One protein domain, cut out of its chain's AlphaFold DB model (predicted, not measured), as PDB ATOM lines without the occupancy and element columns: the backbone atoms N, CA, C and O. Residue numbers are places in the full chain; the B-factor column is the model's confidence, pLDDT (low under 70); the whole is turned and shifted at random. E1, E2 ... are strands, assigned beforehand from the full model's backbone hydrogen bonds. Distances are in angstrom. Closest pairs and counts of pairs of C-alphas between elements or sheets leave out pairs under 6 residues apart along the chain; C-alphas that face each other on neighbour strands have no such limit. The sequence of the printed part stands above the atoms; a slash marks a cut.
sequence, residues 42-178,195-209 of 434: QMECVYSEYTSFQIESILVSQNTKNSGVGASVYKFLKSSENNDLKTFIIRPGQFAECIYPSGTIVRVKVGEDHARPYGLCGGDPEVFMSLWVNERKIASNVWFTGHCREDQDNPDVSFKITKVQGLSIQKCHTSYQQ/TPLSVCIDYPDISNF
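AT A GLANCE: This is residues 42 to 178 and 195 to 209 of the 434 residues of an uncharacterized protein of Desulfobulbaceae bacterium (UniProt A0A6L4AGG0). Two twisted sheets stand partly face to face as a sandwich, with E4, E1, E2 and E9 of one sheet over the other sheet and E10 and E11 reaching beyond it. The strands of the two sheets run nearly along each other, at 8 degrees, and the loop of residues 113 to 126 lies at one end of the long axis, with the E1 to E2 turn at the other. The printed part has 152 residues with eleven named strands, E1 to E11 in chain order, and no named helix, and is all strand; one sheet runs E4, E1, E2, E9, E10, E11, antiparallel, and the other E3, E5, E6, E7, E8, mixed. It is compact, with a radius of gyration of the C-alphas of 16.5 A, and elongated, spanning 58 by 33 by 28 A.

IN THESE COORDINATES: E1, residues 42 to 49, begins at C-alpha 42 (185.670, 201.359, 188.632). E2, residues 54 to 62, is 26.8 A long. E3, residues 73 to 75, and E4, residues 84 to 90, follow. Then come E5, residues 94 to 99, E6, residues 105 to 112, E7, residues 127 to 133, and E8, residues 136 to 145, 23.8 A long. E9 is residues 156 to 163 and E10 residues 167 to 175, 26.2 A. E11, residues 197 to 202, ends at C-alpha 202 (195.840, 216.868, 197.455).

HOW THE PARTS SIT: E1 and E2 form a hairpin at 171 degrees, with N 44 and O 59 2.8 A apart. E4, an edge strand, is antiparallel to E1, with N 45 and O 86 at 2.8 A. E2 is antiparallel to E9, with N 58 and O 161 at 2.8 A. E9 and E10 form a hairpin, with N 160 and O 170 at 2.9 A. E11, the other edge, is antiparallel to E10, with N 173 and O 199 at 2.9 A. In the other sheet E3 is parallel to E5, with N 74 and O 97 at 2.8 A. E5, E6, E7 and E8 form a meander, each strand the antiparallel neighbour of the one before; N 98 and O 106 are 2.8 A apart, N 109 and O 130 3.0 A, and N 129 and O 142 2.9 A. Between the sheets, the closest C-alphas of E1 and E5 are those of Cys 45 and Cys 98, at 6.7 A. E10 and E11 are apart from E8.

THE WHOLE: The C-alphas of Thr 51 and Tyr 118, the two farthest apart, are 59.2 A apart. Residues 179 to 194 are not printed, and C-alphas 178 and 195 are 11.8 A apart across this cut. The E6 to E7 link is long. The mean pLDDT of the printed part is 86.0; 19 residues are under 70, among them 147 to 154.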
ATOM      1  N   GLN A  42     186.138 201.890 187.364       94.31
ATOM      2  CA  GLN A  42     185.670 201.359 188.632       94.31
ATOM      3  C   GLN A  42     185.459 202.502 189.622       94.31
ATOM      4  O   GLN A  42     186.309 203.381 189.755       94.31
ATOM      5  N   MET A  43     184.343 202.460 190.346       96.00
ATOM      6  CA  MET A  43     184.087 203.331 191.491       96.00
ATOM      7  C   MET A  43     183.775 202.469 192.711       96.00
ATOM      8  O   MET A  43     182.765 201.769 192.738       96.00
ATOM      9  N   GLU A  44     184.641 202.506 193.715       96.38
ATOM     10  CA  GLU A  44     184.433 201.852 195.005       96.38
ATOM     11  C   GLU A  44     183.953 202.872 196.023       96.38
ATOM     12  O   GLU A  44     184.589 203.902 196.204       96.38
ATOM     13  N   CYS A  45     182.852 202.580 196.703       95.75
ATOM     14  CA  CYS A  45     182.255 203.405 197.739       95.75
ATOM     15  C   CYS A  45     182.202 202.618 199.041       95.75
ATOM     16  O   CYS A  45     181.629 201.528 199.083       95.75
ATOM     17  N   VAL A  46     182.782 203.181 200.094       95.00
ATOM     18  CA  VAL A  46     182.880 202.567 201.418       95.00
ATOM     19  C   VAL A  46     182.225 203.479 202.440       95.00
ATOM     20  O   VAL A  46     182.554 204.665 202.519       95.00
ATOM     21  N   TYR A  47     181.336 202.905 203.243       94.00
ATOM     22  CA  TYR A  47     180.731 203.558 204.396       94.00
ATOM     23  C   TYR A  47     180.906 202.704 205.649       94.00
ATOM     24  O   TYR A  47     180.552 201.524 205.675       94.00
ATOM     25  N   SER A  48     181.405 203.332 206.707       90.38
ATOM     26  CA  SER A  48     181.547 202.714 208.021       90.38
ATOM     27  C   SER A  48     181.053 203.670 209.094       90.38
ATOM     28  O   SER A  48     181.570 204.781 209.229       90.38
ATOM     29  N   GLU A  49     180.088 203.232 209.893       88.31
ATOM     30  CA  GLU A  49     179.572 203.995 211.027       88.31
ATOM     31  C   GLU A  49     180.127 203.429 212.334       88.31
ATOM     32  O   GLU A  49     179.938 202.256 212.653       88.31
ATOM     33  N   TYR A  50     180.828 204.269 213.093       85.88
ATOM     34  CA  TYR A  50     181.315 203.958 214.431       85.88
ATOM     35  C   TYR A  50     180.575 204.812 215.456       85.88
ATOM     36  O   TYR A  50     179.997 205.852 215.148       85.88
ATOM     37  N   THR A  51     180.653 204.417 216.725       84.12
ATOM     38  CA  THR A  51     179.981 205.126 217.827       84.12
ATOM     39  C   THR A  51     180.399 206.590 217.975       84.12
ATOM     40  O   THR A  51     179.635 207.383 218.517       84.12
ATOM     41  N   SER A  52     181.604 206.954 217.526       84.00
ATOM     42  CA  SER A  52     182.174 208.299 217.696       84.00
ATOM     43  C   SER A  52     182.462 209.043 216.390       84.00
ATOM     44  O   SER A  52     182.698 210.249 216.433       84.00
ATOM     45  N   PHE A  53     182.443 208.369 215.239       84.12
ATOM     46  CA  PHE A  53     182.702 208.980 213.935       84.12
ATOM     47  C   PHE A  53     182.158 208.111 212.798       84.12
ATOM     48  O   PHE A  53     181.877 206.929 212.975       84.12
ATOM     49  N   GLN A  54     182.055 208.696 211.610       88.75
ATOM     50  CA  GLN A  54     181.737 207.985 210.373       88.75
ATOM     51  C   GLN A  54     182.935 208.084 209.427       88.75
ATOM     52  O   GLN A  54     183.617 209.111 209.404       88.75
ATOM     53  N   ILE A  55     183.198 207.022 208.671       89.62
ATOM     54  CA  ILE A  55     184.177 207.016 207.586       89.62
ATOM     55  C   ILE A  55     183.417 206.852 206.279       89.62
ATOM     56  O   ILE A  55     182.670 205.893 206.095       89.62
ATOM     57  N   GLU A  56     183.647 207.786 205.367       93.81
ATOM     58  CA  GLU A  56     183.212 207.705 203.979       93.81
ATOM     59  C   GLU A  56     184.471 207.702 203.123       93.81
ATOM     60  O   GLU A  56     185.326 208.579 203.288       93.81
ATOM     61  N   SER A  57     184.619 206.738 202.219       93.88
ATOM     62  CA  SER A  57     185.716 206.776 201.257       93.88
ATOM     63  C   SER A  57     185.308 206.294 199.886       93.88
ATOM     64  O   SER A  57     184.551 205.335 199.767       93.88
ATOM     65  N   ILE A  58     185.843 206.944 198.859       95.12
ATOM     66  CA  ILE A  58     185.628 206.577 197.467       95.12
ATOM     67  C   ILE A  58     186.973 206.430 196.779       95.12
ATOM     68  O   ILE A  58     187.847 207.284 196.952       95.12
ATOM     69  N   LEU A  59     187.107 205.378 195.980       95.31
ATOM     70  CA  LEU A  59     188.209 205.191 195.049       95.31
ATOM     71  C   LEU A  59     187.648 205.120 193.630       95.31
ATOM     72  O   LEU A  59     186.792 204.288 193.338       95.31
ATOM     73  N   VAL A  60     188.135 205.994 192.756       93.50
ATOM     74  CA  VAL A  60     187.818 205.992 191.325       93.50
ATOM     75  C   VAL A  60     189.085 205.631 190.572       93.50
ATOM     76  O   VAL A  60     190.088 206.318 190.743       93.50
ATOM     77  N   SER A  61     189.069 204.572 189.768       91.12
ATOM     78  CA  SER A  61     190.240 204.109 189.008       91.12
ATOM     79  C   SER A  61     189.825 203.333 187.763       91.12
ATOM     80  O   SER A  61     188.671 202.939 187.626       91.12
ATOM     81  N   GLN A  62     190.759 203.053 186.856       86.69
ATOM     82  CA  GLN A  62     190.493 202.140 185.745       86.69
ATOM     83  C   GLN A  62     190.151 200.730 186.264       86.69
ATOM     84  O   GLN A  62     190.745 200.253 187.235       86.69
ATOM     85  N   ASN A  63     189.183 200.061 185.634       83.31
ATOM     86  CA  ASN A  63     188.810 198.692 185.972       83.31
ATOM     87  C   ASN A  63     189.569 197.699 185.086       83.31
ATOM     88  O   ASN A  63     189.221 197.488 183.926       83.31
ATOM     89  N   THR A  64     190.585 197.052 185.648       77.50
ATOM     90  CA  THR A  64     191.374 196.025 184.947       77.50
ATOM     91  C   THR A  64     190.789 194.619 185.078       77.50
ATOM     92  O   THR A  64     191.143 193.729 184.313       77.50
ATOM     93  N   LYS A  65     189.879 194.400 186.036       80.50
ATOM     94  CA  LYS A  65     189.332 193.073 186.372       80.50
ATOM     95  C   LYS A  65     187.909 192.855 185.856       80.50
ATOM     96  O   LYS A  65     187.387 191.749 185.970       80.50
ATOM     97  N   ASN A  66     187.277 193.906 185.331       80.56
ATOM     98  CA  ASN A  66     185.866 193.960 184.945       80.56
ATOM     99  C   ASN A  66     184.934 193.395 186.042       80.56
ATOM    100  O   ASN A  66     183.959 192.699 185.764       80.56
ATOM    101  N   SER A  67     185.261 193.680 187.309       83.56
ATOM    102  CA  SER A  67     184.534 193.213 188.493       83.56
ATOM    103  C   SER A  67     183.733 194.342 189.141       83.56
ATOM    104  O   SER A  67     184.237 195.458 189.256       83.56
ATOM    105  N   GLY A  68     182.509 194.049 189.588       89.19
ATOM    106  CA  GLY A  68     181.599 195.015 190.213       89.19
ATOM    107  C   GLY A  68     180.154 194.870 189.728       89.19
ATOM    108  O   GLY A  68     179.843 194.004 188.910       89.19
ATOM    109  N   VAL A  69     179.264 195.715 190.245       93.25
ATOM    110  CA  VAL A  69     177.881 195.842 189.757       93.25
ATOM    111  C   VAL A  69     177.788 196.936 188.693       93.25
ATOM    112  O   VAL A  69     178.648 197.808 188.618       93.25
ATOM    113  N   GLY A  70     176.750 196.905 187.856       89.56
ATOM    114  CA  GLY A  70     176.540 197.948 186.848       89.56
ATOM    115  C   GLY A  70     176.373 199.344 187.461       89.56
ATOM    116  O   GLY A  70     175.885 199.488 188.588       89.56
ATOM    117  N   ALA A  71     176.779 200.362 186.700       92.00
ATOM    118  CA  ALA A  71     176.663 201.768 187.065       92.00
ATOM    119  C   ALA A  71     175.240 202.112 187.541       92.00
ATOM    120  O   ALA A  71     174.250 201.794 186.880       92.00
ATOM    121  N   SER A  72     175.134 202.695 188.734       93.50
ATOM    122  CA  SER A  72     173.855 203.041 189.354       93.50
ATOM    123  C   SER A  72     174.037 204.080 190.462       93.50
ATOM    124  O   SER A  72     175.157 204.396 190.867       93.50
ATOM    125  N   VAL A  73     172.917 204.618 190.948       95.44
ATOM    126  CA  VAL A  73     172.878 205.480 192.134       95.44
ATOM    127  C   VAL A  73     172.685 204.608 193.368       95.44
ATOM    128  O   VAL A  73     171.700 203.873 193.466       95.44
ATOM    129  N   TYR A  74     173.590 204.715 194.335       94.38
ATOM    130  CA  TYR A  74     173.508 203.999 195.597       94.38
ATOM    131  C   TYR A  74     173.507 204.955 196.784       94.38
ATOM    132  O   TYR A  74     174.378 205.810 196.938       94.38
ATOM    133  N   LYS A  75     172.505 204.787 197.647       95.31
ATOM    134  CA  LYS A  75     172.327 205.591 198.851       95.31
ATOM    135  C   LYS A  75     172.585 204.740 200.084       95.31
ATOM    136  O   LYS A  75     171.846 203.794 200.347       95.31
ATOM    137  N   PHE A  76     173.600 205.117 200.850       91.81
ATOM    138  CA  PHE A  76     173.909 204.501 202.134       91.81
ATOM    139  C   PHE A  76     172.897 204.944 203.201       91.81
ATOM    140  O   PHE A  76     172.376 206.065 203.171       91.81
ATOM    141  N   LEU A  77     172.608 204.055 204.151       90.06
ATOM    142  CA  LEU A  77     171.686 204.287 205.266       90.06
ATOM    143  C   LEU A  77     172.454 204.184 206.592       90.06
ATOM    144  O   LEU A  77     173.365 203.376 206.701       90.06
ATOM    145  N   LYS A  78     172.056 204.955 207.617       83.06
ATOM    146  CA  LYS A  78     172.707 204.996 208.952       83.06
ATOM    147  C   LYS A  78     172.536 203.731 209.814       83.06
ATOM    148  O   LYS A  78     172.595 203.781 211.034       83.06
ATOM    149  N   SER A  79     172.150 202.611 209.217       70.62
ATOM    150  CA  SER A  79     171.730 201.420 209.966       70.62
ATOM    151  C   SER A  79     172.349 200.133 209.446       70.62
ATOM    152  O   SER A  79     171.879 199.060 209.817       70.62
ATOM    153  N   SER A  80     173.341 200.212 208.561       57.03
ATOM    154  CA  SER A  80     174.089 199.034 208.149       57.03
ATOM    155  C   SER A  80     175.111 198.666 209.217       57.03
ATOM    156  O   SER A  80     175.926 199.479 209.648       57.03
ATOM    157  N   GLU A  81     175.040 197.424 209.686       59.09
ATOM    158  CA  GLU A  81     176.080 196.857 210.534       59.09
ATOM    159  C   GLU A  81     177.401 196.822 209.746       59.09
ATOM    160  O   GLU A  81     177.469 196.214 208.686       59.09
ATOM    161  N   ASN A  82     178.426 197.496 210.280       66.31
ATOM    162  CA  ASN A  82     179.854 197.462 209.930       66.31
ATOM    163  C   ASN A  82     180.252 197.287 208.440       66.31
ATOM    164  O   ASN A  82     180.259 196.182 207.907       66.31
ATOM    165  N   ASN A  83     180.828 198.355 207.869       74.75
ATOM    166  CA  ASN A  83     181.626 198.382 206.629       74.75
ATOM    167  C   ASN A  83     180.884 197.938 205.352       74.75
ATOM    168  O   ASN A  83     181.205 196.906 204.759       74.75
ATOM    169  N   ASP A  84     179.968 198.775 204.860       88.75
ATOM    170  CA  ASP A  84     179.377 198.583 203.536       88.75
ATOM    171  C   ASP A  84     180.362 199.002 202.437       88.75
ATOM    172  O   ASP A  84     180.748 200.168 202.348       88.75
ATOM    173  N   LEU A  85     180.708 198.063 201.554       92.62
ATOM    174  CA  LEU A  85     181.452 198.308 200.317       92.62
ATOM    175  C   LEU A  85     180.541 198.089 199.103       92.62
ATOM    176  O   LEU A  85     179.877 197.054 198.978       92.62
ATOM    177  N   LYS A  86     180.556 199.041 198.169       94.31
ATOM    178  CA  LYS A  86     179.955 198.906 196.839       94.31
ATOM    179  C   LYS A  86     180.960 199.248 195.756       94.31
ATOM    180  O   LYS A  86     181.571 200.304 195.805       94.31
ATOM    181  N   THR A  87     181.073 198.375 194.761       96.00
ATOM    182  CA  THR A  87     181.973 198.545 193.616       96.00
ATOM    183  C   THR A  87     181.153 198.596 192.335       96.00
ATOM    184  O   THR A  87     180.473 197.621 192.008       96.00
ATOM    185  N   PHE A  88     181.222 199.710 191.613       95.88
ATOM    186  CA  PHE A  88     180.535 199.933 190.341       95.88
ATOM    187  C   PHE A  88     181.492 199.793 189.161       95.88
ATOM    188  O   PHE A  88     182.643 200.216 189.244       95.88
ATOM    189  N   ILE A  89     180.982 199.258 188.056       94.75
ATOM    190  CA  ILE A  89     181.599 199.288 186.730       94.75
ATOM    191  C   ILE A  89     180.874 200.357 185.911       94.75
ATOM    192  O   ILE A  89     179.661 200.257 185.721       94.75
ATOM    193  N   ILE A  90     181.609 201.352 185.418       93.50
ATOM    194  CA  ILE A  90     181.077 202.491 184.661       93.50
ATOM    195  C   ILE A  90     181.660 202.454 183.249       93.50
ATOM    196  O   ILE A  90     182.874 202.560 183.067       93.50
ATOM    197  N   ARG A  91     180.802 202.251 182.251       91.69
ATOM    198  CA  ARG A  91     181.164 202.236 180.823       91.69
ATOM    199  C   ARG A  91     180.880 203.603 180.177       91.69
ATOM    200  O   ARG A  91     180.143 204.383 180.779       91.69
ATOM    201  N   PRO A  92     181.410 203.884 178.970       89.38
ATOM    202  CA  PRO A  92     180.989 205.039 178.178       89.38
ATOM    203  C   PRO A  92     179.469 205.226 178.127       89.38
ATOM    204  O   PRO A  92     178.723 204.253 177.983       89.38
ATOM    205  N   GLY A  93     179.014 206.469 178.303       84.06
ATOM    206  CA  GLY A  93     177.595 206.833 178.369       84.06
ATOM    207  C   GLY A  93     176.898 206.442 179.680       84.06
ATOM    208  O   GLY A  93     175.670 206.456 179.758       84.06
ATOM    209  N   GLN A  94     177.645 206.041 180.716       91.94
ATOM    210  CA  GLN A  94     177.096 205.683 182.027       91.94
ATOM    211  C   GLN A  94     177.638 206.580 183.142       91.94
ATOM    212  O   GLN A  94     178.715 207.171 183.043       91.94
ATOM    213  N   PHE A  95     176.906 206.619 184.258       95.25
ATOM    214  CA  PHE A  95     177.361 207.234 185.500       95.25
ATOM    215  C   PHE A  95     177.035 206.359 186.712       95.25
ATOM    216  O   PHE A  95     176.042 205.630 186.723       95.25
ATOM    217  N   ALA A  96     177.858 206.466 187.750       96.44
ATOM    218  CA  ALA A  96     177.556 205.945 189.077       96.44
ATOM    219  C   ALA A  96     177.587 207.081 190.099       96.44
ATOM    220  O   ALA A  96     178.325 208.055 189.944       96.44
ATOM    221  N   GLU A  97     176.771 206.962 191.141       97.44
ATOM    222  CA  GLU A  97     176.677 207.975 192.188       97.44
ATOM    223  C   GLU A  97     176.534 207.330 193.562       97.44
ATOM    224  O   GLU A  97     175.712 206.438 193.762       97.44
ATOM    225  N   CYS A  98     177.309 207.818 194.524       96.88
ATOM    226  CA  CYS A  98     177.242 207.402 195.916       96.88
ATOM    227  C   CYS A  98     176.764 208.563 196.782       96.88
ATOM    228  O   CYS A  98     177.372 209.634 196.799       96.88
ATOM    229  N   ILE A  99     175.672 208.327 197.508       96.38
ATOM    230  CA  ILE A  99     175.033 209.296 198.398       96.38
ATOM    231  C   ILE A  99     175.189 208.800 199.833       96.38
ATOM    232  O   ILE A  99     174.614 207.774 200.210       96.38
ATOM    233  N   TYR A 100     175.947 209.538 200.637       95.19
ATOM    234  CA  TYR A 100     176.252 209.176 202.019       95.19
ATOM    235  C   TYR A 100     175.306 209.848 203.022       95.19
ATOM    236  O   TYR A 100     174.758 210.922 202.743       95.19
ATOM    237  N   PRO A 101     175.135 209.286 204.234       92.88
ATOM    238  CA  PRO A 101     174.231 209.848 205.233       92.88
ATOM    239  C   PRO A 101     174.646 211.220 205.767       92.88
ATOM    240  O   PRO A 101     173.801 211.942 206.299       92.88
ATOM    241  N   SER A 102     175.919 211.601 205.628       92.62
ATOM    242  CA  SER A 102     176.384 212.951 205.959       92.62
ATOM    243  C   SER A 102     175.973 214.016 204.935       92.62
ATOM    244  O   SER A 102     176.267 215.194 205.139       92.62
ATOM    245  N   GLY A 103     175.334 213.612 203.833       93.62
ATOM    246  CA  GLY A 103     175.007 214.470 202.700       93.62
ATOM    247  C   GLY A 103     176.122 214.579 201.661       93.62
ATOM    248  O   GLY A 103     175.948 215.310 200.693       93.62
ATOM    249  N   THR A 104     177.250 213.874 201.832       95.75
ATOM    250  CA  THR A 104     178.265 213.790 200.773       95.75
ATOM    251  C   THR A 104     177.682 213.073 199.562       95.75
ATOM    252  O   THR A 104     177.137 211.974 199.695       95.75
ATOM    253  N   ILE A 105     177.819 213.673 198.386       96.56
ATOM    254  CA  ILE A 105     177.410 213.081 197.111       96.56
ATOM    255  C   ILE A 105     178.636 213.038 196.217       96.56
ATOM    256  O   ILE A 105     179.297 214.062 196.051       96.56
ATOM    257  N   VAL A 106     178.937 211.880 195.638       97.00
ATOM    258  CA  VAL A 106     179.985 211.767 194.621       97.00
ATOM    259  C   VAL A 106     179.451 211.034 193.414       97.00
ATOM    260  O   VAL A 106     178.967 209.912 193.548       97.00
ATOM    261  N   ARG A 107     179.571 211.667 192.249       97.31
ATOM    262  CA  ARG A 107     179.182 211.110 190.956       97.31
ATOM    263  C   ARG A 107     180.394 211.026 190.051       97.31
ATOM    264  O   ARG A 107     181.181 211.967 189.971       97.31
ATOM    265  N   VAL A 108     180.495 209.910 189.346       96.50
ATOM    266  CA  VAL A 108     181.458 209.696 188.271       96.50
ATOM    267  C   VAL A 108     180.679 209.376 187.012       96.50
ATOM    268  O   VAL A 108     179.792 208.522 187.040       96.50
ATOM    269  N   LYS A 109     181.023 210.040 185.916       94.75
ATOM    270  CA  LYS A 109     180.447 209.802 184.593       94.75
ATOM    271  C   LYS A 109     181.564 209.515 183.613       94.75
ATOM    272  O   LYS A 109     182.603 210.164 183.698       94.75
ATOM    273  N   VAL A 110     181.358 208.551 182.726       92.62
ATOM    274  CA  VAL A 110     182.347 208.152 181.721       92.62
ATOM    275  C   VAL A 110     181.814 208.492 180.340       92.62
ATOM    276  O   VAL A 110     180.729 208.039 179.976       92.62
ATOM    277  N   GLY A 111     182.580 209.283 179.596       89.25
ATOM    278  CA  GLY A 111     182.318 209.649 178.209       89.25
ATOM    279  C   GLY A 111     183.348 209.052 177.263       89.25
ATOM    280  O   GLY A 111     184.393 208.558 177.689       89.25
ATOM    281  N   GLU A 112     183.013 209.081 175.983       87.44
ATOM    282  CA  GLU A 112     183.820 208.577 174.877       87.44
ATOM    283  C   GLU A 112     183.779 209.630 173.769       87.44
ATOM    284  O   GLU A 112     182.705 210.134 173.437       87.44
ATOM    285  N   ASP A 113     184.952 210.019 173.281       82.50
ATOM    286  CA  ASP A 113     185.118 210.934 172.158       82.50
ATOM    287  C   ASP A 113     185.064 210.157 170.837       82.50
ATOM    288  O   ASP A 113     184.931 208.934 170.783       82.50
ATOM    289  N   HIS A 114     185.195 210.878 169.737       74.81
ATOM    290  CA  HIS A 114     185.173 210.323 168.406       74.81
ATOM    291  C   HIS A 114     186.442 209.539 168.104       74.81
ATOM    292  O   HIS A 114     187.563 210.030 168.237       74.81
ATOM    293  N   ALA A 115     186.251 208.335 167.568       74.00
ATOM    294  CA  ALA A 115     187.339 207.597 166.965       74.00
ATOM    295  C   ALA A 115     187.875 208.354 165.738       74.00
ATOM    296  O   ALA A 115     187.130 208.679 164.810       74.00
ATOM    297  N   ARG A 116     189.189 208.590 165.688       67.62
ATOM    298  CA  ARG A 116     189.840 209.141 164.491       67.62
ATOM    299  C   ARG A 116     189.678 208.182 163.302       67.62
ATOM    300  O   ARG A 116     189.922 206.985 163.459       67.62
ATOM    301  N   PRO A 117     189.318 208.675 162.102       55.12
ATOM    302  CA  PRO A 117     189.068 207.817 160.940       55.12
ATOM    303  C   PRO A 117     190.341 207.229 160.303       55.12
ATOM    304  O   PRO A 117     190.243 206.346 159.454       55.12
ATOM    305  N   TYR A 118     191.533 207.710 160.670       67.50
ATOM    306  CA  TYR A 118     192.816 207.268 160.115       67.50
ATOM    307  C   TYR A 118     193.979 207.494 161.098       67.50
ATOM    308  O   TYR A 118     193.852 208.248 162.061       67.50
ATOM    309  N   GLY A 119     195.130 206.870 160.812       70.00
ATOM    310  CA  GLY A 119     196.375 206.970 161.589       70.00
ATOM    311  C   GLY A 119     196.662 205.735 162.447       70.00
ATOM    312  O   GLY A 119     195.790 204.885 162.630       70.00
ATOM    313  N   LEU A 120     197.886 205.637 162.986       62.94
ATOM    314  CA  LEU A 120     198.122 204.788 164.157       62.94
ATOM    315  C   LEU A 120     197.150 205.287 165.231       62.94
ATOM    316  O   LEU A 120     197.121 206.489 165.488       62.94
ATOM    317  N   CYS A 121     196.318 204.393 165.767       70.06
ATOM    318  CA  CYS A 121     195.194 204.680 166.677       70.06
ATOM    319  C   CYS A 121     193.872 205.093 166.032       70.06
ATOM    320  O   CYS A 121     192.911 205.348 166.756       70.06
ATOM    321  N   GLY A 122     193.768 205.113 164.700       63.66
ATOM    322  CA  GLY A 122     192.466 205.239 164.048       63.66
ATOM    323  C   GLY A 122     191.524 204.117 164.509       63.66
ATOM    324  O   GLY A 122     191.909 202.951 164.493       63.66
ATOM    325  N   GLY A 123     190.316 204.464 164.958       71.00
ATOM    326  CA  GLY A 123     189.329 203.503 165.474       71.00
ATOM    327  C   GLY A 123     189.300 203.259 166.995       71.00
ATOM    328  O   GLY A 123     188.384 202.576 167.437       71.00
ATOM    329  N   ASP A 124     190.237 203.798 167.790       77.12
ATOM    330  CA  ASP A 124     190.293 203.601 169.260       77.12
ATOM    331  C   ASP A 124     189.870 204.861 170.043       77.12
ATOM    332  O   ASP A 124     190.735 205.619 170.450       77.12
ATOM    333  N   PRO A 125     188.578 205.151 170.236       78.44
ATOM    334  CA  PRO A 125     188.121 206.441 170.760       78.44
ATOM    335  C   PRO A 125     188.715 206.804 172.132       78.44
ATOM    336  O   PRO A 125     188.921 205.948 172.993       78.44
ATOM    337  N   GLU A 126     188.973 208.095 172.358       83.25
ATOM    338  CA  GLU A 126     189.368 208.614 173.674       83.25
ATOM    339  C   GLU A 126     188.240 208.399 174.688       83.25
ATOM    340  O   GLU A 126     187.102 208.781 174.455       83.25
ATOM    341  N   VAL A 127     188.544 207.836 175.853       87.00
ATOM    342  CA  VAL A 127     187.578 207.654 176.939       87.00
ATOM    343  C   VAL A 127     188.034 208.457 178.147       87.00
ATOM    344  O   VAL A 127     189.172 208.359 178.628       87.00
ATOM    345  N   PHE A 128     187.114 209.251 178.668       90.44
ATOM    346  CA  PHE A 128     187.345 210.164 179.775       90.44
ATOM    347  C   PHE A 128     186.303 209.995 180.860       90.44
ATOM    348  O   PHE A 128     185.224 209.445 180.659       90.44
ATOM    349  N   MET A 129     186.634 210.501 182.040       93.88
ATOM    350  CA  MET A 129     185.679 210.658 183.120       93.88
ATOM    351  C   MET A 129     185.557 212.100 183.570       93.88
ATOM    352  O   MET A 129     186.492 212.898 183.473       93.88
ATOM    353  N   SER A 130     184.436 212.371 184.209       95.81
ATOM    354  CA  SER A 130     184.256 213.561 185.013       95.81
ATOM    355  C   SER A 130     183.753 213.198 186.392       95.81
ATOM    356  O   SER A 130     183.079 212.183 186.595       95.81
ATOM    357  N   LEU A 131     184.125 214.038 187.350       96.62
ATOM    358  CA  LEU A 131     183.926 213.805 188.768       96.62
ATOM    359  C   LEU A 131     183.206 214.998 189.383       96.62
ATOM    360  O   LEU A 131     183.701 216.131 189.347       96.62
ATOM    361  N   TRP A 132     182.073 214.712 190.016       97.81
ATOM    362  CA  TRP A 132     181.329 215.668 190.819       97.81
ATOM    363  C   TRP A 132     181.411 215.283 192.282       97.81
ATOM    364  O   TRP A 132     181.239 214.118 192.642       97.81
ATOM    365  N   VAL A 133     181.621 216.283 193.134       96.94
ATOM    366  CA  VAL A 133     181.580 216.129 194.586       96.94
ATOM    367  C   VAL A 133     180.704 217.226 195.166       96.94
ATOM    368  O   VAL A 133     180.952 218.411 194.956       96.94
ATOM    369  N   ASN A 134     179.661 216.825 195.889       96.19
ATOM    370  CA  ASN A 134     178.633 217.700 196.453       96.19
ATOM    371  C   ASN A 134     178.059 218.669 195.409       96.19
ATOM    372  O   ASN A 134     178.053 219.882 195.624       96.19
ATOM    373  N   GLU A 135     177.596 218.114 194.283       95.69
ATOM    374  CA  GLU A 135     176.946 218.847 193.180       95.69
ATOM    375  C   GLU A 135     177.878 219.803 192.409       95.69
ATOM    376  O   GLU A 135     177.421 220.617 191.610       95.69
ATOM    377  N   ARG A 136     179.195 219.734 192.635       95.88
ATOM    378  CA  ARG A 136     180.198 220.576 191.964       95.88
ATOM    379  C   ARG A 136     181.080 219.714 191.082       95.88
ATOM    380  O   ARG A 136     181.635 218.731 191.570       95.88
ATOM    381  N   LYS A 137     181.228 220.089 189.812       95.50
ATOM    382  CA  LYS A 137     182.132 219.414 188.877       95.50
ATOM    383  C   LYS A 137     183.567 219.816 189.196       95.50
ATOM    384  O   LYS A 137     183.970 220.942 188.916       95.50
ATOM    385  N   ILE A 138     184.311 218.919 189.835       95.12
ATOM    386  CA  ILE A 138     185.681 219.207 190.268       95.12
ATOM    387  C   ILE A 138     186.705 218.757 189.235       95.12
ATOM    388  O   ILE A 138     187.745 219.384 189.117       95.12
ATOM    389  N   ALA A 139     186.399 217.728 188.442       94.31
ATOM    390  CA  ALA A 139     187.225 217.310 187.320       94.31
ATOM    391  C   ALA A 139     186.342 217.074 186.091       94.31
ATOM    392  O   ALA A 139     185.279 216.464 186.210       94.31
ATOM    393  N   SER A 140     186.782 217.568 184.933       92.69
ATOM    394  CA  SER A 140     186.074 217.452 183.655       92.69
ATOM    395  C   SER A 140     186.975 216.775 182.634       92.69
ATOM    396  O   SER A 140     188.136 217.166 182.524       92.69
ATOM    397  N   ASN A 141     186.435 215.806 181.896       89.06
ATOM    398  CA  ASN A 141     187.083 215.125 180.771       89.06
ATOM    399  C   ASN A 141     188.513 214.657 181.077       89.06
ATOM    400  O   ASN A 141     189.444 214.842 180.300       89.06
ATOM    401  N   VAL A 142     188.698 214.055 182.251       89.94
ATOM    402  CA  VAL A 142     189.961 213.430 182.628       89.94
ATOM    403  C   VAL A 142     190.093 212.127 181.853       89.94
ATOM    404  O   VAL A 142     189.470 211.121 182.202       89.94
ATOM    405  N   TRP A 143     190.896 212.165 180.796       84.44
ATOM    406  CA  TRP A 143     191.222 211.004 179.976       84.44
ATOM    407  C   TRP A 143     191.860 209.888 180.804       84.44
ATOM    408  O   TRP A 143     192.723 210.136 181.651       84.44
ATOM    409  N   PHE A 144     191.428 208.652 180.555       80.44
ATOM    410  CA  PHE A 144     191.976 207.472 181.227       80.44
ATOM    411  C   PHE A 144     192.084 206.232 180.326       80.44
ATOM    412  O   PHE A 144     192.657 205.236 180.753       80.44
ATOM    413  N   THR A 145     191.573 206.229 179.093       79.00
ATOM    414  CA  THR A 145     191.881 205.186 178.091       79.00
ATOM    415  C   THR A 145     191.606 205.709 176.674       79.00
ATOM    416  O   THR A 145     191.046 206.793 176.544       79.00
ATOM    417  N   GLY A 146     192.017 204.976 175.635       70.31
ATOM    418  CA  GLY A 146     191.794 205.338 174.226       70.31
ATOM    419  C   GLY A 146     193.018 205.888 173.479       70.31
ATOM    420  O   GLY A 146     194.095 206.047 174.060       70.31
ATOM    421  N   HIS A 147     192.816 206.110 172.177       60.69
ATOM    422  CA  HIS A 147     193.742 206.420 171.074       60.69
ATOM    423  C   HIS A 147     195.224 206.016 171.260       60.69
ATOM    424  O   HIS A 147     196.130 206.815 171.047       60.69
ATOM    425  N   CYS A 148     195.462 204.740 171.578       62.00
ATOM    426  CA  CYS A 148     196.751 204.090 171.886       62.00
ATOM    427  C   CYS A 148     197.577 204.721 173.011       62.00
ATOM    428  O   CYS A 148     198.631 205.335 172.829       62.00
ATOM    429  N   ARG A 149     197.174 204.400 174.232       64.19
ATOM    430  CA  ARG A 149     197.939 204.677 175.450       64.19
ATOM    431  C   ARG A 149     199.208 203.817 175.616       64.19
ATOM    432  O   ARG A 149     199.981 204.072 176.533       64.19
ATOM    433  N   GLU A 150     199.409 202.811 174.764       52.75
ATOM    434  CA  GLU A 150     200.417 201.750 174.938       52.75
ATOM    435  C   GLU A 150     201.852 202.142 174.526       52.75
ATOM    436  O   GLU A 150     202.769 201.400 174.855       52.75
ATOM    437  N   ASP A 151     202.074 203.327 173.933       48.03
ATOM    438  CA  ASP A 151     203.410 203.763 173.472       48.03
ATOM    439  C   ASP A 151     204.042 204.941 174.264       48.03
ATOM    440  O   ASP A 151     205.165 205.334 173.949       48.03
ATOM    441  N   GLN A 152     203.369 205.561 175.254       49.31
ATOM    442  CA  GLN A 152     203.858 206.830 175.853       49.31
ATOM    443  C   GLN A 152     203.535 207.074 177.344       49.31
ATOM    444  O   GLN A 152     202.902 208.079 177.655       49.31
ATOM    445  N   ASP A 153     203.979 206.226 178.282       57.91
ATOM    446  CA  ASP A 153     204.168 206.596 179.711       57.91
ATOM    447  C   ASP A 153     203.006 207.333 180.427       57.91
ATOM    448  O   ASP A 153     203.206 208.010 181.438       57.91
ATOM    449  N   ASN A 154     201.768 207.240 179.937       63.34
ATOM    450  CA  ASN A 154     200.681 208.062 180.453       63.34
ATOM    451  C   ASN A 154     200.145 207.412 181.731       63.34
ATOM    452  O   ASN A 154     199.568 206.325 181.651       63.34
ATOM    453  N   PRO A 155     200.280 208.038 182.913       70.06
ATOM    454  CA  PRO A 155     199.960 207.388 184.175       70.06
ATOM    455  C   PRO A 155     198.448 207.269 184.387       70.06
ATOM    456  O   PRO A 155     197.689 208.181 184.060       70.06
ATOM    457  N   ASP A 156     198.002 206.153 184.966       81.50
ATOM    458  CA  ASP A 156     196.605 205.940 185.345       81.50
ATOM    459  C   ASP A 156     196.171 206.985 186.352       81.50
ATOM    460  O   ASP A 156     196.797 207.157 187.401       81.50
ATOM    461  N   VAL A 157     195.069 207.660 186.042       87.31
ATOM    462  CA  VAL A 157     194.486 208.641 186.944       87.31
ATOM    463  C   VAL A 157     193.507 207.949 187.879       87.31
ATOM    464  O   VAL A 157     192.580 207.266 187.439       87.31
ATOM    465  N   SER A 158     193.678 208.174 189.178       91.69
ATOM    466  CA  SER A 158     192.703 207.782 190.189       91.69
ATOM    467  C   SER A 158     192.382 208.923 191.145       91.69
ATOM    468  O   SER A 158     193.179 209.840 191.355       91.69
ATOM    469  N   PHE A 159     191.185 208.877 191.723       95.31
ATOM    470  CA  PHE A 159     190.764 209.809 192.762       95.31
ATOM    471  C   PHE A 159     190.447 209.050 194.037       95.31
ATOM    472  O   PHE A 159     189.683 208.085 194.022       95.31
ATOM    473  N   LYS A 160     191.005 209.524 195.149       95.94
ATOM    474  CA  LYS A 160     190.689 209.050 196.491       95.94
ATOM    475  C   LYS A 160     190.002 210.166 197.260       95.94
ATOM    476  O   LYS A 160     190.605 211.200 197.532       95.94
ATOM    477  N   ILE A 161     188.746 209.953 197.622       95.19
ATOM    478  CA  ILE A 161     187.944 210.909 198.389       95.19
ATOM    479  C   ILE A 161     187.698 210.291 199.754       95.19
ATOM    480  O   ILE A 161     187.305 209.134 199.836       95.19
ATOM    481  N   THR A 162     187.942 211.032 200.826       94.88
ATOM    482  CA  THR A 162     187.733 210.555 202.196       94.88
ATOM    483  C   THR A 162     187.059 211.625 203.037       94.88
ATOM    484  O   THR A 162     187.362 212.811 202.909       94.88
ATOM    485  N   LYS A 163     186.146 211.210 203.914       92.69
ATOM    486  CA  LYS A 163     185.528 212.079 204.912       92.69
ATOM    487  C   LYS A 163     185.498 211.374 206.258       92.69
ATOM    488  O   LYS A 163     184.885 210.320 206.400       92.69
ATOM    489  N   VAL A 164     186.162 211.986 207.236       88.69
ATOM    490  CA  VAL A 164     186.151 211.555 208.648       88.69
ATOM    491  C   VAL A 164     185.715 212.719 209.537       88.69
ATOM    492  O   VAL A 164     184.771 212.603 210.311       88.69
ATOM    493  N   GLN A 165     186.358 213.878 209.372       86.00
ATOM    494  CA  GLN A 165     185.985 215.144 210.030       86.00
ATOM    495  C   GLN A 165     185.826 216.290 209.021       86.00
ATOM    496  O   GLN A 165     184.968 217.152 209.187       86.00
ATOM    497  N   GLY A 166     186.607 216.254 207.941       89.75
ATOM    498  CA  GLY A 166     186.482 217.105 206.764       89.75
ATOM    499  C   GLY A 166     186.590 216.268 205.493       89.75
ATOM    500  O   GLY A 166     186.962 215.095 205.555       89.75
ATOM    501  N   LEU A 167     186.228 216.866 204.361       93.56
ATOM    502  CA  LEU A 167     186.355 216.242 203.050       93.56
ATOM    503  C   LEU A 167     187.790 216.434 202.541       93.56
ATOM    504  O   LEU A 167     188.246 217.565 202.419       93.56
ATOM    505  N   SER A 168     188.474 215.336 202.239       95.88
ATOM    506  CA  SER A 168     189.809 215.323 201.641       95.88
ATOM    507  C   SER A 168     189.759 214.579 200.319       95.88
ATOM    508  O   SER A 168     189.199 213.483 200.243       95.88
ATOM    509  N   ILE A 169     190.351 215.160 199.283       95.94
ATOM    510  CA  ILE A 169     190.371 214.598 197.934       95.94
ATOM    511  C   ILE A 169     191.820 214.547 197.480       95.94
ATOM    512  O   ILE A 169     192.537 215.532 197.607       95.94
ATOM    513  N   GLN A 170     192.245 213.411 196.945       96.31
ATOM    514  CA  GLN A 170     193.571 213.221 196.375       96.31
ATOM    515  C   GLN A 170     193.430 212.743 194.937       96.31
ATOM    516  O   GLN A 170     192.667 211.814 194.668       96.31
ATOM    517  N   LYS A 171     194.173 213.370 194.026       94.94
ATOM    518  CA  LYS A 171     194.348 212.892 192.654       94.94
ATOM    519  C   LYS A 171     195.679 212.161 192.582       94.94
ATOM    520  O   LYS A 171     196.718 212.757 192.868       94.94
ATOM    521  N   CYS A 172     195.648 210.897 192.194       92.38
ATOM    522  CA  CYS A 172     196.832 210.071 192.038       92.38
ATOM    523  C   CYS A 172     197.093 209.777 190.561       92.38
ATOM    524  O   CYS A 172     196.159 209.595 189.781       92.38
ATOM    525  N   HIS A 173     198.369 209.736 190.200       89.50
ATOM    526  CA  HIS A 173     198.859 209.293 188.903       89.50
ATOM    527  C   HIS A 173     199.733 208.062 189.135       89.50
ATOM    528  O   HIS A 173     200.700 208.136 189.893       89.50
ATOM    529  N   THR A 174     199.379 206.937 188.521       84.56
ATOM    530  CA  THR A 174     200.092 205.665 188.677       84.56
ATOM    531  C   THR A 174     200.765 205.295 187.365       84.56
ATOM    532  O   THR A 174     200.083 205.004 186.387       84.56
ATOM    533  N   SER A 175     202.095 205.321 187.314       80.00
ATOM    534  CA  SER A 175     202.828 204.859 186.134       80.00
ATOM    535  C   SER A 175     202.910 203.337 186.156       80.00
ATOM    536  O   SER A 175     203.392 202.759 187.138       80.00
ATOM    537  N   TYR A 176     202.498 202.689 185.071       68.44
ATOM    538  CA  TYR A 176     202.910 201.318 184.814       68.44
ATOM    539  C   TYR A 176     204.346 201.366 184.308       68.44
ATOM    540  O   TYR A 176     204.602 201.933 183.253       68.44
ATOM    541  N   GLN A 177     205.286 200.799 185.064       62.66
ATOM    542  CA  GLN A 177     206.550 200.421 184.447       62.66
ATOM    543  C   GLN A 177     206.202 199.297 183.483       62.66
ATOM    544  O   GLN A 177     205.833 198.203 183.911       62.66
ATOM    545  N   GLN A 178     206.224 199.605 182.189       59.06
ATOM    546  CA  GLN A 178     206.305 198.573 181.177       59.06
ATOM    547  C   GLN A 178     207.604 197.847 181.503       59.06
ATOM    548  O   GLN A 178     208.676 198.444 181.443       59.06
ATOM    549  N   THR A 195     205.968 196.807 192.484       74.00
ATOM    550  CA  THR A 195     204.808 197.648 192.814       74.00
ATOM    551  C   THR A 195     204.838 198.922 191.968       74.00
ATOM    552  O   THR A 195     205.866 199.604 191.984       74.00
ATOM    553  N   PRO A 196     203.742 199.286 191.278       78.31
ATOM    554  CA  PRO A 196     203.713 200.474 190.433       78.31
ATOM    555  C   PRO A 196     203.916 201.746 191.265       78.31
ATOM    556  O   PRO A 196     203.411 201.867 192.385       78.31
ATOM    557  N   LEU A 197     204.657 202.709 190.710       82.44
ATOM    558  CA  LEU A 197     204.880 204.002 191.350       82.44
ATOM    559  C   LEU A 197     203.610 204.853 191.216       82.44
ATOM    560  O   LEU A 197     203.156 205.133 190.108       82.44
ATOM    561  N   SER A 198     203.044 205.275 192.350       86.75
ATOM    562  CA  SER A 198     201.872 206.154 192.393       86.75
ATOM    563  C   SER A 198     202.200 207.452 193.123       86.75
ATOM    564  O   SER A 198     202.701 207.434 194.248       86.75
ATOM    565  N   VAL A 199     201.920 208.584 192.476       90.62
ATOM    566  CA  VAL A 199     202.120 209.929 193.026       90.62
ATOM    567  C   VAL A 199     200.759 210.575 193.242       90.62
ATOM    568  O   VAL A 199     200.029 210.817 192.281       90.62
ATOM    569  N   CYS A 200     200.426 210.874 194.498       93.88
ATOM    570  CA  CYS A 200     199.167 211.504 194.890       93.88
ATOM    571  C   CYS A 200     199.381 212.955 195.319       93.88
ATOM    572  O   CYS A 200     200.307 213.256 196.071       93.88
ATOM    573  N   ILE A 201     198.498 213.840 194.864       95.19
ATOM    574  CA  ILE A 201     198.486 215.261 195.213       95.19
ATOM    575  C   ILE A 201     197.111 215.594 195.792       95.19
ATOM    576  O   ILE A 201     196.088 215.155 195.256       95.19
ATOM    577  N   ASP A 202     197.085 216.364 196.879       95.00
ATOM    578  CA  ASP A 202     195.840 216.868 197.455       95.00
ATOM    579  C   ASP A 202     195.141 217.811 196.463       95.00
ATOM    580  O   ASP A 202     195.754 218.699 195.865       95.00
ATOM    581  N   TYR A 203     193.847 217.595 196.261       91.44
ATOM    582  CA  TYR A 203     193.023 218.397 195.367       91.44
ATOM    583  C   TYR A 203     192.627 219.718 196.049       91.44
ATOM    584  O   TYR A 203     192.427 219.733 197.267       91.44
ATOM    585  N   PRO A 204     192.469 220.825 195.298       91.31
ATOM    586  CA  PRO A 204     191.981 222.084 195.856       91.31
ATOM    587  C   PRO A 204     190.637 221.942 196.579       91.31
ATOM    588  O   PRO A 204     189.831 221.071 196.250       91.31
ATOM    589  N   ASP A 205     190.369 222.853 197.522       92.25
ATOM    590  CA  ASP A 205     189.066 222.922 198.191       92.25
ATOM    591  C   ASP A 205     187.941 223.050 197.153       92.25
ATOM    592  O   ASP A 205     187.943 223.952 196.305       92.25
ATOM    593  N   ILE A 206     186.973 222.136 197.238       93.69
ATOM    594  CA  ILE A 206     185.843 222.041 196.316       93.69
ATOM    595  C   ILE A 206     184.933 223.270 196.367       93.69
ATOM    596  O   ILE A 206     184.173 223.504 195.429       93.69
ATOM    597  N   SER A 207     184.997 224.065 197.442       92.44
ATOM    598  CA  SER A 207     184.231 225.308 197.579       92.44
ATOM    599  C   SER A 207     184.553 226.333 196.479       92.44
ATOM    600  O   SER A 207     183.702 227.166 196.161       92.44
ATOM    601  N   ASN A 208     185.727 226.215 195.845       92.44
ATOM    602  CA  ASN A 208     186.176 227.068 194.743       92.44
ATOM    603  C   ASN A 208     185.494 226.768 193.397       92.44
ATOM    604  O   ASN A 208     185.552 227.594 192.489       92.44
ATOM    605  N   PHE A 209     184.857 225.605 193.243       92.25
ATOM    606  CA  PHE A 209     184.171 225.216 192.007       92.25
ATOM    607  C   PHE A 209     182.698 225.604 192.101       92.25
ATOM    608  O   PHE A 209     182.102 225.361 193.146       92.25
TER     609      PHE A 209